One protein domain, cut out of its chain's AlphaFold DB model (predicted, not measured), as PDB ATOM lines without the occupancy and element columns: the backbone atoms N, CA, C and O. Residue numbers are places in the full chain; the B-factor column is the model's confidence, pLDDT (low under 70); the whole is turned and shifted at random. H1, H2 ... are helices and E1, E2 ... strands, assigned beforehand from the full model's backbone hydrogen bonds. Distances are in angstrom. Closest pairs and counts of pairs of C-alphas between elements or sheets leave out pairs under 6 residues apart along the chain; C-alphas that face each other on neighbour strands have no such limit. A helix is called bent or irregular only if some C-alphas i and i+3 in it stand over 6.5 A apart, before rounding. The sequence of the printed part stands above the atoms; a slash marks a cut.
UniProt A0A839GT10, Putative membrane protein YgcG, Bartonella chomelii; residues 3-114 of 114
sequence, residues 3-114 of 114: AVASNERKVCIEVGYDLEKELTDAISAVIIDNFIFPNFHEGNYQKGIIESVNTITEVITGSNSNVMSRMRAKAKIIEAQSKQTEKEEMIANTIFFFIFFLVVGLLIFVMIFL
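This is residues 3 to 114 of the 114 residues of the protein "Putative membrane protein YgcG" of Bartonella chomelii (UniProt A0A839GT10). A hairpin of two short strands, E1 and E2, sits beside H1 of a helical hairpin, H1 and H2, in a small body, and from it the far part of one very long helix, H3, sticks out as an arm. The printed part has 112 residues, with E1, E2, H1, H2 and H3 in that order; the sheet E1 - E2 is antiparallel and the class is mostly helix. The whole is extended, with a radius of gyration of the C-alphas of 22.4 A and spans of 75 by 30 by 24 A.

E1 is residues 3 to 5, beginning at C-alpha 3 (83.252, 5.284, -7.360), and E2 is residues 10 to 13. H1, residues 25 to 41, is 22.2 A long, with a kink of 32 degrees near residue 32; it is only just irregular, C-alphas 34 and 37 being 6.9 A apart. H2, residues 45 to 61, is 24.4 A long. H3, residues 65 to 113, is 71.9 A long and ends at C-alpha 113 (139.554, 25.960, 8.574).

In the hairpin E1 and E2, N 5 and O 10 are 2.8 A apart, within hydrogen-bond range. The closest C-alphas of E2 and H1, Ile 13 and Ser 28, are 6.1 A apart. H1 and H2 touch, closest at C-alphas 36 and 48, 4.6 A, at a shallow tilt of 23 degrees, opposite ways. H1, with residues 26 to 30 alone, touches H3, with residues 71 to 79 alone, about perpendicular at 85 degrees; the C-alphas of Ala 26 and Ala 75 are closest, 5.0 A. H2 and H3 touch only at the corner, and only just, with 3 pairs of C-alphas within 8 A, the closest being Val 59 and Met 68, 6.0 A. E1 and H3 are apart. Every O i to N i+4 pair is within hydrogen-bond range in H2 and H3, and 10 of 13 in H1.

Residues 80 to 114, of which 80 to 113 belong to H3, stand free; the body without them spans 32 by 23 by 23 A. The link E2 to H1 is long, with 11 residues. The printed part has no cut, and no printed residue is under 70 in pLDDT.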
ATOM      1  N   ALA A   3      82.377   6.438  -7.197       94.25
ATOM      2  CA  ALA A   3      83.252   5.284  -7.360       94.25
ATOM      3  C   ALA A   3      83.813   4.849  -6.009       94.25
ATOM      4  O   ALA A   3      84.210   5.670  -5.182       94.25
ATOM      5  N   VAL A   4      83.832   3.536  -5.793       93.44
ATOM      6  CA  VAL A   4      84.273   2.915  -4.548       93.44
ATOM      7  C   VAL A   4      85.340   1.882  -4.866       93.44
ATOM      8  O   VAL A   4      85.066   0.873  -5.514       93.44
ATOM      9  N   ALA A   5      86.537   2.106  -4.341       92.69
ATOM     10  CA  ALA A   5      87.622   1.147  -4.352       92.69
ATOM     11  C   ALA A   5      87.818   0.594  -2.937       92.69
ATOM     12  O   ALA A   5      88.595   1.111  -2.132       92.69
ATOM     13  N   SER A   6      87.059  -0.460  -2.618       82.56
ATOM     14  CA  SER A   6      86.995  -1.033  -1.266       82.56
ATOM     15  C   SER A   6      88.361  -1.529  -0.769       82.56
ATOM     16  O   SER A   6      88.754  -1.213   0.353       82.56
ATOM     17  N   ASN A   7      89.128  -2.207  -1.629       88.19
ATOM     18  CA  ASN A   7      90.461  -2.718  -1.288       88.19
ATOM     19  C   ASN A   7      91.459  -1.595  -0.955       88.19
ATOM     20  O   ASN A   7      92.302  -1.763  -0.078       88.19
ATOM     21  N   GLU A   8      91.344  -0.441  -1.615       91.31
ATOM     22  CA  GLU A   8      92.192   0.732  -1.371       91.31
ATOM     23  C   GLU A   8      91.625   1.671  -0.300       91.31
ATOM     24  O   GLU A   8      92.277   2.652   0.055       91.31
ATOM     25  N   ARG A   9      90.414   1.391   0.208       85.94
ATOM     26  CA  ARG A   9      89.643   2.275   1.098       85.94
ATOM     27  C   ARG A   9      89.486   3.687   0.527       85.94
ATOM     28  O   ARG A   9      89.488   4.666   1.268       85.94
ATOM     29  N   LYS A  10      89.348   3.788  -0.796       92.12
ATOM     30  CA  LYS A  10      89.177   5.057  -1.507       92.12
ATOM     31  C   LYS A  10      87.774   5.170  -2.067       92.12
ATOM     32  O   LYS A  10      87.203   4.199  -2.562       92.12
ATOM     33  N   VAL A  11      87.233   6.376  -1.987       94.75
ATOM     34  CA  VAL A  11      85.924   6.722  -2.526       94.75
ATOM     35  C   VAL A  11      86.035   8.097  -3.160       94.75
ATOM     36  O   VAL A  11      86.641   8.988  -2.568       94.75
ATOM     37  N   CYS A  12      85.464   8.267  -4.348       94.81
ATOM     38  CA  CYS A  12      85.349   9.571  -4.988       94.81
ATOM     39  C   CYS A  12      83.913   9.830  -5.444       94.81
ATOM     40  O   CYS A  12      83.188   8.918  -5.855       94.81
ATOM     41  N   ILE A  13      83.515  11.096  -5.359       95.88
ATOM     42  CA  ILE A  13      82.291  11.617  -5.955       95.88
ATOM     43  C   ILE A  13      82.745  12.580  -7.045       95.88
ATOM     44  O   ILE A  13      83.397  13.575  -6.758       95.88
ATOM     45  N   GLU A  14      82.415  12.262  -8.287       93.94
ATOM     46  CA  GLU A  14      82.699  13.104  -9.445       93.94
ATOM     47  C   GLU A  14      81.404  13.729  -9.945       93.94
ATOM     48  O   GLU A  14      80.380  13.046 -10.079       93.94
ATOM     49  N   VAL A  15      81.437  15.016 -10.255       93.12
ATOM     50  CA  VAL A  15      80.281  15.756 -10.758       93.12
ATOM     51  C   VAL A  15      80.579  16.391 -12.104       93.12
ATOM     52  O   VAL A  15      81.730  16.624 -12.453       93.12
ATOM     53  N   GLY A  16      79.526  16.625 -12.886       92.44
ATOM     54  CA  GLY A  16      79.633  17.459 -14.078       92.44
ATOM     55  C   GLY A  16      79.678  18.939 -13.697       92.44
ATOM     56  O   GLY A  16      79.161  19.314 -12.648       92.44
ATOM     57  N   TYR A  17      80.222  19.761 -14.593       89.56
ATOM     58  CA  TYR A  17      80.423  21.205 -14.411       89.56
ATOM     59  C   TYR A  17      79.204  21.949 -13.837       89.56
ATOM     60  O   TYR A  17      79.336  22.799 -12.959       89.56
ATOM     61  N   ASP A  18      77.998  21.596 -14.285       90.94
ATOM     62  CA  ASP A  18      76.767  22.268 -13.853       90.94
ATOM     63  C   ASP A  18      76.393  22.011 -12.387       90.94
ATOM     64  O   ASP A  18      75.587  22.754 -11.839       90.94
ATOM     65  N   LEU A  19      76.967  20.981 -11.758       90.62
ATOM     66  CA  LEU A  19      76.682  20.578 -10.378       90.62
ATOM     67  C   LEU A  19      77.795  20.966  -9.397       90.62
ATOM     68  O   LEU A  19      77.633  20.778  -8.193       90.62
ATOM     69  N   GLU A  20      78.923  21.495  -9.877       90.25
ATOM     70  CA  GLU A  20      80.071  21.858  -9.031       90.25
ATOM     71  C   GLU A  20      79.744  22.996  -8.053       90.25
ATOM     72  O   GLU A  20      80.358  23.109  -6.993       90.25
ATOM     73  N   LYS A  21      78.762  23.846  -8.382       89.19
ATOM     74  CA  LYS A  21      78.357  24.980  -7.533       89.19
ATOM     75  C   LYS A  21      77.600  24.517  -6.291       89.19
ATOM     76  O   LYS A  21      77.694  25.144  -5.230       89.19
ATOM     77  N   GLU A  22      76.828  23.448  -6.426       90.50
ATOM     78  CA  GLU A  22      76.010  22.858  -5.375       90.50
ATOM     79  C   GLU A  22      76.770  21.756  -4.638       90.50
ATOM     80  O   GLU A  22      76.738  21.717  -3.406       90.50
ATOM     81  N   LEU A  23      77.468  20.896  -5.382       92.94
ATOM     82  CA  LEU A  23      78.216  19.746  -4.888       92.94
ATOM     83  C   LEU A  23      79.720  19.945  -5.121       92.94
ATOM     84  O   LEU A  23      80.331  19.307  -5.975       92.94
ATOM     85  N   THR A  24      80.312  20.845  -4.335       93.12
ATOM     86  CA  THR A  24      81.757  21.114  -4.364       93.12
ATOM     87  C   THR A  24      82.569  19.922  -3.850       93.12
ATOM     88  O   THR A  24      82.046  19.066  -3.130       93.12
ATOM     89  N   ASP A  25      83.877  19.910  -4.115       93.19
ATOM     90  CA  ASP A  25      84.810  18.917  -3.558       93.19
ATOM     91  C   ASP A  25      84.726  18.831  -2.031       93.19
ATOM     92  O   ASP A  25      84.670  17.743  -1.460       93.19
ATOM     93  N   ALA A  26      84.639  19.978  -1.354       93.12
ATOM     94  CA  ALA A  26      84.528  20.015   0.099       93.12
ATOM     95  C   ALA A  26      83.195  19.430   0.596       93.12
ATOM     96  O   ALA A  26      83.172  18.725   1.603       93.12
ATOM     97  N   ILE A  27      82.081  19.671  -0.105       94.81
ATOM     98  CA  ILE A  27      80.794  19.045   0.239       94.81
ATOM     99  C   ILE A  27      80.846  17.538  -0.037       94.81
ATOM    100  O   ILE A  27      80.383  16.751   0.787       94.81
ATOM    101  N   SER A  28      81.449  17.126  -1.150       95.31
ATOM    102  CA  SER A  28      81.666  15.718  -1.488       95.31
ATOM    103  C   SER A  28      82.486  14.997  -0.415       95.31
ATOM    104  O   SER A  28      82.080  13.931   0.046       95.31
ATOM    105  N   ALA A  29      83.573  15.611   0.061       94.75
ATOM    106  CA  ALA A  29      84.374  15.096   1.171       94.75
ATOM    107  C   ALA A  29      83.536  14.940   2.451       94.75
ATOM    108  O   ALA A  29      83.543  13.876   3.067       94.75
ATOM    109  N   VAL A  30      82.717  15.943   2.799       95.75
ATOM    110  CA  VAL A  30      81.790  15.846   3.941       95.75
ATOM    111  C   VAL A  30      80.843  14.650   3.787       95.75
ATOM    112  O   VAL A  30      80.619  13.929   4.757       95.75
ATOM    113  N   ILE A  31      80.287  14.406   2.601       96.00
ATOM    114  CA  ILE A  31      79.378  13.270   2.382       96.00
ATOM    115  C   ILE A  31      80.112  11.937   2.574       96.00
ATOM    116  O   ILE A  31      79.604  11.048   3.264       96.00
ATOM    117  N   ILE A  32      81.315  11.804   2.014       96.00
ATOM    118  CA  ILE A  32      82.135  10.594   2.146       96.00
ATOM    119  C   ILE A  32      82.453  10.325   3.626       96.00
ATOM    120  O   ILE A  32      82.204   9.221   4.119       96.00
ATOM    121  N   ASP A  33      82.900  11.346   4.355       95.44
ATOM    122  CA  ASP A  33      83.322  11.219   5.752       95.44
ATOM    123  C   ASP A  33      82.164  10.948   6.719       95.44
ATOM    124  O   ASP A  33      82.348  10.270   7.728       95.44
ATOM    125  N   ASN A  34      80.967  11.478   6.442       95.06
ATOM    126  CA  ASN A  34      79.835  11.370   7.369       95.06
ATOM    127  C   ASN A  34      78.923  10.171   7.071       95.06
ATOM    128  O   ASN A  34      78.262   9.697   7.993       95.06
ATOM    129  N   PHE A  35      78.881   9.671   5.832       96.06
ATOM    130  CA  PHE A  35      77.955   8.595   5.448       96.06
ATOM    131  C   PHE A  35      78.656   7.359   4.896       96.06
ATOM    132  O   PHE A  35      78.208   6.247   5.165       96.06
ATOM    133  N   ILE A  36      79.758   7.503   4.158       95.88
ATOM    134  CA  ILE A  36      80.394   6.348   3.513       95.88
ATOM    135  C   ILE A  36      81.337   5.647   4.479       95.88
ATOM    136  O   ILE A  36      81.108   4.485   4.818       95.88
ATOM    137  N   PHE A  37      82.373   6.338   4.957       95.12
ATOM    138  CA  PHE A  37      83.390   5.706   5.799       95.12
ATOM    139  C   PHE A  37      82.847   5.102   7.101       95.12
ATOM    140  O   PHE A  37      83.231   3.967   7.392       95.12
ATOM    141  N   PRO A  38      81.933   5.752   7.852       95.31
ATOM    142  CA  PRO A  38      81.384   5.164   9.072       95.31
ATOM    143  C   PRO A  38      80.625   3.862   8.793       95.31
ATOM    144  O   PRO A  38      80.910   2.832   9.400       95.31
ATOM    145  N   ASN A  39      79.729   3.867   7.801       96.19
ATOM    146  CA  ASN A  39      78.975   2.672   7.424       96.19
ATOM    147  C   ASN A  39      79.897   1.568   6.878       96.19
ATOM    148  O   ASN A  39      79.713   0.397   7.195       96.19
ATOM    149  N   PHE A  40      80.911   1.910   6.077       94.44
ATOM    150  CA  PHE A  40      81.850   0.928   5.522       94.44
ATOM    151  C   PHE A  40      82.722   0.297   6.607       94.44
ATOM    152  O   PHE A  40      83.022  -0.894   6.529       94.44
ATOM    153  N   HIS A  41      83.095   1.066   7.632       92.44
ATOM    154  CA  HIS A  41      83.819   0.551   8.791       92.44
ATOM    155  C   HIS A  41      83.009  -0.519   9.542       92.44
ATOM    156  O   HIS A  41      83.574  -1.516   9.985       92.44
ATOM    157  N   GLU A  42      81.688  -0.353   9.616       95.19
ATOM    158  CA  GLU A  42      80.762  -1.318  10.225       95.19
ATOM    159  C   GLU A  42      80.360  -2.475   9.287       95.19
ATOM    160  O   GLU A  42      79.563  -3.331   9.665       95.19
ATOM    161  N   GLY A  43      80.872  -2.512   8.052       94.00
ATOM    162  CA  GLY A  43      80.471  -3.491   7.032       94.00
ATOM    163  C   GLY A  43      79.111  -3.206   6.377       94.00
ATOM    164  O   GLY A  43      78.649  -3.979   5.537       94.00
ATOM    165  N   ASN A  44      78.487  -2.070   6.693       96.25
ATOM    166  CA  ASN A  44      77.174  -1.640   6.210       96.25
ATOM    167  C   ASN A  44      77.257  -0.921   4.844       96.25
ATOM    168  O   ASN A  44      76.730   0.179   4.665       96.25
ATOM    169  N   TYR A  45      77.903  -1.535   3.846       93.25
ATOM    170  CA  TYR A  45      78.194  -0.896   2.549       93.25
ATOM    171  C   TYR A  45      76.954  -0.370   1.817       93.25
ATOM    172  O   TYR A  45      76.934   0.772   1.359       93.25
ATOM    173  N   GLN A  46      75.899  -1.186   1.733       95.69
ATOM    174  CA  GLN A  46      74.655  -0.803   1.061       95.69
ATOM    175  C   GLN A  46      74.035   0.441   1.706       95.69
ATOM    176  O   GLN A  46      73.604   1.352   1.001       95.69
ATOM    177  N   LYS A  47      74.023   0.492   3.041       97.31
ATOM    178  CA  LYS A  47      73.482   1.622   3.791       97.31
ATOM    179  C   LYS A  47      74.284   2.893   3.520       97.31
ATOM    180  O   LYS A  47      73.682   3.901   3.168       97.31
ATOM    181  N   GLY A  48      75.616   2.817   3.584       96.19
ATOM    182  CA  GLY A  48      76.485   3.961   3.293       96.19
ATOM    183  C   GLY A  48      76.254   4.536   1.896       96.19
ATOM    184  O   GLY A  48      76.083   5.741   1.749       96.19
ATOM    185  N   ILE A  49      76.149   3.676   0.877       96.00
ATOM    186  CA  ILE A  49      75.886   4.116  -0.502       96.00
ATOM    187  C   ILE A  49      74.508   4.785  -0.621       96.00
ATOM    188  O   ILE A  49      74.405   5.863  -1.205       96.00
ATOM    189  N   ILE A  50      73.453   4.176  -0.066       97.31
ATOM    190  CA  ILE A  50      72.087   4.720  -0.141       97.31
ATOM    191  C   ILE A  50      71.996   6.074   0.570       97.31
ATOM    192  O   ILE A  50      71.475   7.032  -0.002       97.31
ATOM    193  N   GLU A  51      72.519   6.179   1.792       96.94
ATOM    194  CA  GLU A  51      72.499   7.426   2.565       96.94
ATOM    195  C   GLU A  51      73.266   8.544   1.851       96.94
ATOM    196  O   GLU A  51      72.780   9.677   1.776       96.94
ATOM    197  N   SER A  52      74.415   8.234   1.247       95.75
ATOM    198  CA  SER A  52      75.163   9.204   0.446       95.75
ATOM    199  C   SER A  52      74.413   9.656  -0.799       95.75
ATOM    200  O   SER A  52      74.351  10.856  -1.048       95.75
ATOM    201  N   VAL A  53      73.812   8.743  -1.568       96.12
ATOM    202  CA  VAL A  53      73.049   9.103  -2.778       96.12
ATOM    203  C   VAL A  53      71.824   9.951  -2.431       96.12
ATOM    204  O   VAL A  53      71.560  10.950  -3.107       96.12
ATOM    205  N   ASN A  54      71.112   9.616  -1.352       95.69
ATOM    206  CA  ASN A  54      69.996  10.426  -0.863       95.69
ATOM    207  C   ASN A  54      70.470  11.833  -0.485       95.69
ATOM    208  O   ASN A  54      69.889  12.823  -0.920       95.69
ATOM    209  N   THR A  55      71.584  11.924   0.241       95.19
ATOM    210  CA  THR A  55      72.164  13.205   0.655       95.19
ATOM    211  C   THR A  55      72.619  14.044  -0.541       95.19
ATOM    212  O   THR A  55      72.333  15.236  -0.594       95.19
ATOM    213  N   ILE A  56      73.280  13.436  -1.533       94.44
ATOM    214  CA  ILE A  56      73.653  14.103  -2.791       94.44
ATOM    215  C   ILE A  56      72.399  14.658  -3.481       94.44
ATOM    216  O   ILE A  56      72.396  15.797  -3.946       94.44
ATOM    217  N   THR A  57      71.320  13.876  -3.511       93.75
ATOM    218  CA  THR A  57      70.045  14.292  -4.110       93.75
ATOM    219  C   THR A  57      69.455  15.495  -3.378       93.75
ATOM    220  O   THR A  57      69.042  16.459  -4.021       93.75
ATOM    221  N   GLU A  58      69.452  15.492  -2.045       92.81
ATOM    222  CA  GLU A  58      69.003  16.640  -1.248       92.81
ATOM    223  C   GLU A  58      69.851  17.894  -1.491       92.81
ATOM    224  O   GLU A  58      69.309  18.999  -1.574       92.81
ATOM    225  N   VAL A  59      71.167  17.722  -1.648       91.56
ATOM    226  CA  VAL A  59      72.103  18.818  -1.914       91.56
ATOM    227  C   VAL A  59      71.839  19.458  -3.275       91.56
ATOM    228  O   VAL A  59      71.678  20.674  -3.357       91.56
ATOM    229  N   ILE A  60      71.746  18.647  -4.330       91.12
ATOM    230  CA  ILE A  60      71.574  19.133  -5.707       91.12
ATOM    231  C   ILE A  60      70.176  19.722  -5.919       91.12
ATOM    232  O   ILE A  60      70.021  20.740  -6.588       91.12
ATOM    233  N   THR A  61      69.140  19.101  -5.351       90.25
ATOM    234  CA  THR A  61      67.758  19.590  -5.508       90.25
ATOM    235  C   THR A  61      67.434  20.767  -4.591       90.25
ATOM    236  O   THR A  61      66.400  21.410  -4.766       90.25
ATOM    237  N   GLY A  62      68.279  21.041  -3.591       85.38
ATOM    238  CA  GLY A  62      68.005  22.043  -2.566       85.38
ATOM    239  C   GLY A  62      66.759  21.729  -1.732       85.38
ATOM    240  O   GLY A  62      66.209  22.633  -1.102       85.38
ATOM    241  N   SER A  63      66.302  20.472  -1.720       82.56
ATOM    242  CA  SER A  63      65.052  20.064  -1.064       82.56
ATOM    243  C   SER A  63      65.091  20.233   0.457       82.56
ATOM    244  O   SER A  63      64.041  20.336   1.093       82.56
ATOM    245  N   ASN A  64      66.292  20.315   1.044       83.25
ATOM    246  CA  ASN A  64      66.493  20.477   2.478       83.25
ATOM    247  C   ASN A  64      67.536  21.562   2.810       83.25
ATOM    248  O   ASN A  64      68.749  21.333   2.847       83.25
ATOM    249  N   SER A  65      67.054  22.769   3.124       79.69
ATOM    250  CA  SER A  65      67.895  23.925   3.473       79.69
ATOM    251  C   SER A  65      68.721  23.726   4.756       79.69
ATOM    252  O   SER A  65      69.832  24.258   4.880       79.69
ATOM    253  N   ASN A  66      68.227  22.920   5.701       86.81
ATOM    254  CA  ASN A  66      68.939  22.591   6.938       86.81
ATOM    255  C   ASN A  66      70.129  21.662   6.677       86.81
ATOM    256  O   ASN A  66      71.177  21.802   7.307       86.81
ATOM    257  N   VAL A  67      69.991  20.726   5.737       86.75
ATOM    258  CA  VAL A  67      71.099  19.855   5.325       86.75
ATOM    259  C   VAL A  67      72.160  20.681   4.608       86.75
ATOM    260  O   VAL A  67      73.323  20.653   5.010       86.75
ATOM    261  N   MET A  68      71.765  21.527   3.655       86.00
ATOM    262  CA  MET A  68      72.701  22.390   2.926       86.00
ATOM    263  C   MET A  68      73.515  23.325   3.823       86.00
ATOM    264  O   MET A  68      74.730  23.456   3.657       86.00
ATOM    265  N   SER A  69      72.867  23.976   4.789       88.62
ATOM    266  CA  SER A  69      73.556  24.864   5.734       88.62
ATOM    267  C   SER A  69      74.572  24.110   6.599       88.62
ATOM    268  O   SER A  69      75.696  24.589   6.772       88.62
ATOM    269  N   ARG A  70      74.227  22.906   7.071       90.19
ATOM    270  CA  ARG A  70      75.143  22.034   7.827       90.19
ATOM    271  C   ARG A  70      76.320  21.553   6.982       90.19
ATOM    272  O   ARG A  70      77.453  21.607   7.464       90.19
ATOM    273  N   MET A  71      76.077  21.137   5.737       90.69
ATOM    274  CA  MET A  71      77.141  20.703   4.824       90.69
ATOM    275  C   MET A  71      78.127  21.827   4.550       90.69
ATOM    276  O   MET A  71      79.327  21.642   4.718       90.69
ATOM    277  N   ARG A  72      77.632  23.024   4.220       89.56
ATOM    278  CA  ARG A  72      78.485  24.195   3.977       89.56
ATOM    279  C   ARG A  72      79.278  24.607   5.213       89.56
ATOM    280  O   ARG A  72      80.427  25.017   5.083       89.56
ATOM    281  N   ALA A  73      78.686  24.508   6.404       92.69
ATOM    282  CA  ALA A  73      79.399  24.787   7.647       92.69
ATOM    283  C   ALA A  73      80.548  23.791   7.870       92.69
ATOM    284  O   ALA A  73      81.669  24.216   8.135       92.69
ATOM    285  N   LYS A  74      80.298  22.486   7.699       92.94
ATOM    286  CA  LYS A  74      81.336  21.447   7.804       92.94
ATOM    287  C   LYS A  74      82.418  21.604   6.733       92.94
ATOM    288  O   LYS A  74      83.595  21.584   7.072       92.94
ATOM    289  N   ALA A  75      82.031  21.836   5.481       91.19
ATOM    290  CA  ALA A  75      82.951  22.050   4.366       91.19
ATOM    291  C   ALA A  75      83.910  23.221   4.636       91.19
ATOM    292  O   ALA A  75      85.119  23.066   4.506       91.19
ATOM    293  N   LYS A  76      83.395  24.358   5.129       92.31
ATOM    294  CA  LYS A  76      84.230  25.509   5.512       92.31
ATOM    295  C   LYS A  76      85.234  25.187   6.617       92.31
ATOM    296  O   LYS A  76      86.335  25.727   6.601       92.31
ATOM    297  N   ILE A  77      84.856  24.354   7.589       92.12
ATOM    298  CA  ILE A  77      85.765  23.938   8.665       92.12
ATOM    299  C   ILE A  77      86.893  23.083   8.086       92.12
ATOM    300  O   ILE A  77      88.052  23.353   8.387       92.12
ATOM    301  N   ILE A  78      86.567  22.119   7.219       88.62
ATOM    302  CA  ILE A  78      87.557  21.252   6.566       88.62
ATOM    303  C   ILE A  78      88.522  22.079   5.709       88.62
ATOM    304  O   ILE A  78      89.732  21.936   5.852       88.62
ATOM    305  N   GLU A  79      88.015  23.000   4.885       89.56
ATOM    306  CA  GLU A  79      88.853  23.893   4.068       89.56
ATOM    307  C   GLU A  79      89.738  24.824   4.913       89.56
ATOM    308  O   GLU A  79      90.864  25.148   4.534       89.56
ATOM    309  N   ALA A  80      89.239  25.293   6.059       89.81
ATOM    310  CA  ALA A  80      90.034  26.104   6.975       89.81
ATOM    311  C   ALA A  80      91.134  25.272   7.652       89.81
ATOM    312  O   ALA A  80      92.260  25.748   7.799       89.81
ATOM    313  N   GLN A  81      90.824  24.028   8.031       87.94
ATOM    314  CA  GLN A  81      91.787  23.096   8.616       87.94
ATOM    315  C   GLN A  81      92.858  22.669   7.608       87.94
ATOM    316  O   GLN A  81      94.032  22.639   7.978       87.94
ATOM    317  N   SER A  82      92.498  22.399   6.348       86.81
ATOM    318  CA  SER A  82      93.475  22.040   5.312       86.81
ATOM    319  C   SER A  82      94.450  23.187   5.056       86.81
ATOM    320  O   SER A  82      95.657  22.983   5.135       86.81
ATOM    321  N   LYS A  83      93.953  24.422   4.899       89.25
ATOM    322  CA  LYS A  83      94.804  25.615   4.738       89.25
ATOM    323  C   LYS A  83      95.720  25.869   5.932       89.25
ATOM    324  O   LYS A  83      96.855  26.307   5.754       89.25
ATOM    325  N   GLN A  84      95.232  25.636   7.150       88.75
ATOM    326  CA  GLN A  84      96.048  25.784   8.354       88.75
ATOM    327  C   GLN A  84      97.147  24.715   8.407       88.75
ATOM    328  O   GLN A  84      98.298  25.053   8.673       88.75
ATOM    329  N   THR A  85      96.809  23.464   8.087       89.31
ATOM    330  CA  THR A  85      97.758  22.339   8.057       89.31
ATOM    331  C   THR A  85      98.838  22.567   6.999       89.31
ATOM    332  O   THR A  85     100.021  22.507   7.314       89.31
ATOM    333  N   GLU A  86      98.456  22.952   5.777       91.56
ATOM    334  CA  GLU A  86      99.399  23.298   4.703       91.56
ATOM    335  C   GLU A  86     100.340  24.441   5.108       91.56
ATOM    336  O   GLU A  86     101.541  24.407   4.832       91.56
ATOM    337  N   LYS A  87      99.816  25.462   5.797       92.19
ATOM    338  CA  LYS A  87     100.626  26.582   6.285       92.19
ATOM    339  C   LYS A  87     101.622  26.140   7.360       92.19
ATOM    340  O   LYS A  87     102.765  26.596   7.339       92.19
ATOM    341  N   GLU A  88     101.203  25.291   8.292       92.25
ATOM    342  CA  GLU A  88     102.073  24.742   9.337       92.25
ATOM    343  C   GLU A  88     103.176  23.859   8.745       92.25
ATOM    344  O   GLU A  88     104.347  24.051   9.082       92.25
ATOM    345  N   GLU A  89     102.844  22.983   7.794       93.19
ATOM    346  CA  GLU A  89     103.824  22.173   7.062       93.19
ATOM    347  C   GLU A  89     104.811  23.040   6.275       93.19
ATOM    348  O   GLU A  89     106.021  22.802   6.314       93.19
ATOM    349  N   MET A  90     104.329  24.095   5.612       93.75
ATOM    350  CA  MET A  90     105.190  25.024   4.881       93.75
ATOM    351  C   MET A  90     106.181  25.732   5.817       93.75
ATOM    352  O   MET A  90     107.369  25.839   5.494       93.75
ATOM    353  N   ILE A  91     105.722  26.194   6.984       96.06
ATOM    354  CA  ILE A  91     106.587  26.825   7.990       96.06
ATOM    355  C   ILE A  91     107.611  25.812   8.516       96.06
ATOM    356  O   ILE A  91     108.805  26.121   8.548       96.06
ATOM    357  N   ALA A  92     107.172  24.606   8.880       95.12
ATOM    358  CA  ALA A  92     108.042  23.555   9.399       95.12
ATOM    359  C   ALA A  92     109.135  23.168   8.391       95.12
ATOM    360  O   ALA A  92     110.316  23.160   8.745       95.12
ATOM    361  N   ASN A  93     108.772  22.944   7.125       94.19
ATOM    362  CA  ASN A  93     109.729  22.631   6.063       94.19
ATOM    363  C   ASN A  93     110.711  23.777   5.807       94.19
ATOM    364  O   ASN A  93     111.900  23.533   5.604       94.19
ATOM    365  N   THR A  94     110.240  25.025   5.860       96.50
ATOM    366  CA  THR A  94     111.108  26.200   5.696       96.50
ATOM    367  C   THR A  94     112.134  26.274   6.825       96.50
ATOM    368  O   THR A  94     113.332  26.400   6.570       96.50
ATOM    369  N   ILE A  95     111.692  26.142   8.079       97.69
ATOM    370  CA  ILE A  95     112.579  26.157   9.250       97.69
ATOM    371  C   ILE A  95     113.589  25.006   9.173       97.69
ATOM    372  O   ILE A  95     114.788  25.227   9.354       97.69
ATOM    373  N   PHE A  96     113.123  23.796   8.858       97.69
ATOM    374  CA  PHE A  96     113.976  22.619   8.721       97.69
ATOM    375  C   PHE A  96     115.063  22.815   7.655       97.69
ATOM    376  O   PHE A  96     116.230  22.516   7.909       97.69
ATOM    377  N   PHE A  97     114.711  23.387   6.499       97.62
ATOM    378  CA  PHE A  97     115.655  23.687   5.422       97.62
ATOM    379  C   PHE A  97     116.777  24.636   5.872       97.62
ATOM    380  O   PHE A  97     117.954  24.363   5.625       97.62
ATOM    381  N   PHE A  98     116.438  25.720   6.579       97.88
ATOM    382  CA  PHE A  98     117.436  26.672   7.078       97.88
ATOM    383  C   PHE A  98     118.330  26.074   8.169       97.88
ATOM    384  O   PHE A  98     119.542  26.290   8.147       97.88
ATOM    385  N   ILE A  99     117.764  25.295   9.097       97.81
ATOM    386  CA  ILE A  99     118.540  24.605  10.139       97.81
ATOM    387  C   ILE A  99     119.512  23.605   9.504       97.81
ATOM    388  O   ILE A  99     120.691  23.588   9.860       97.81
ATOM    389  N   PHE A 100     119.047  22.813   8.535       97.56
ATOM    390  CA  PHE A 100     119.881  21.862   7.805       97.56
ATOM    391  C   PHE A 100     121.066  22.559   7.122       97.56
ATOM    392  O   PHE A 100     122.213  22.152   7.316       97.56
ATOM    393  N   PHE A 101     120.817  23.651   6.392       96.88
ATOM    394  CA  PHE A 101     121.876  24.410   5.720       96.88
ATOM    395  C   PHE A 101     122.860  25.070   6.690       96.88
ATOM    396  O   PHE A 101     124.056  25.102   6.405       96.88
ATOM    397  N   LEU A 102     122.389  25.568   7.836       97.56
ATOM    398  CA  LEU A 102     123.252  26.163   8.857       97.56
ATOM    399  C   LEU A 102     124.197  25.120   9.463       97.56
ATOM    400  O   LEU A 102     125.396  25.374   9.568       97.56
ATOM    401  N   VAL A 103     123.680  23.942   9.822       97.88
ATOM    402  CA  VAL A 103     124.488  22.854  10.395       97.88
ATOM    403  C   VAL A 103     125.490  22.326   9.371       97.88
ATOM    404  O   VAL A 103     126.678  22.229   9.673       97.88
ATOM    405  N   VAL A 104     125.046  22.031   8.146       97.62
ATOM    406  CA  VAL A 104     125.928  21.537   7.076       97.62
ATOM    407  C   VAL A 104     126.984  22.581   6.710       97.62
ATOM    408  O   VAL A 104     128.162  22.246   6.595       97.62
ATOM    409  N   GLY A 105     126.596  23.852   6.587       96.31
ATOM    410  CA  GLY A 105     127.519  24.953   6.315       96.31
ATOM    411  C   GLY A 105     128.568  25.129   7.414       96.31
ATOM    412  O   GLY A 105     129.746  25.288   7.104       96.31
ATOM    413  N   LEU A 106     128.168  25.030   8.687       96.44
ATOM    414  CA  LEU A 106     129.088  25.057   9.827       96.44
ATOM    415  C   LEU A 106     130.076  23.882   9.779       96.44
ATOM    416  O   LEU A 106     131.267  24.087   9.982       96.44
ATOM    417  N   LEU A 107     129.605  22.664   9.494       97.06
ATOM    418  CA  LEU A 107     130.473  21.485   9.393       97.06
ATOM    419  C   LEU A 107     131.505  21.634   8.272       97.06
ATOM    420  O   LEU A 107     132.685  21.367   8.488       97.06
ATOM    421  N   ILE A 108     131.078  22.108   7.099       96.81
ATOM    422  CA  ILE A 108     131.975  22.382   5.968       96.81
ATOM    423  C   ILE A 108     132.985  23.470   6.341       96.81
ATOM    424  O   ILE A 108     134.171  23.326   6.058       96.81
ATOM    425  N   PHE A 109     132.537  24.539   7.002       96.50
ATOM    426  CA  PHE A 109     133.411  25.608   7.473       96.50
ATOM    427  C   PHE A 109     134.479  25.072   8.434       96.50
ATOM    428  O   PHE A 109     135.667  25.282   8.205       96.50
ATOM    429  N   VAL A 110     134.082  24.318   9.461       97.00
ATOM    430  CA  VAL A 110     135.029  23.701  10.401       97.00
ATOM    431  C   VAL A 110     136.021  22.803   9.659       97.00
ATOM    432  O   VAL A 110     137.209  22.895   9.925       97.00
ATOM    433  N   MET A 111     135.567  22.007   8.689       96.88
ATOM    434  CA  MET A 111     136.428  21.104   7.915       96.88
ATOM    435  C   MET A 111     137.433  21.820   6.994       96.88
ATOM    436  O   MET A 111     138.433  21.229   6.607       96.88
ATOM    437  N   ILE A 112     137.159  23.064   6.592       96.94
ATOM    438  CA  ILE A 112     138.058  23.853   5.733       96.94
ATOM    439  C   ILE A 112     139.106  24.602   6.564       96.94
ATOM    440  O   ILE A 112     140.229  24.795   6.100       96.94
ATOM    441  N   PHE A 113     138.727  25.074   7.752       94.00
ATOM    442  CA  PHE A 113     139.554  25.960   8.574       94.00
ATOM    443  C   PHE A 113     140.307  25.254   9.713       94.00
ATOM    444  O   PHE A 113     141.179  25.885  10.315       94.00
ATOM    445  N   LEU A 114     139.985  23.992  10.010       86.69
ATOM    446  CA  LEU A 114     140.671  23.143  10.989       86.69
ATOM    447  C   LEU A 114     141.422  22.010  10.284       86.69
ATOM    448  O   LEU A 114     142.622  21.842  10.594       86.69
TER     449      LEU A 114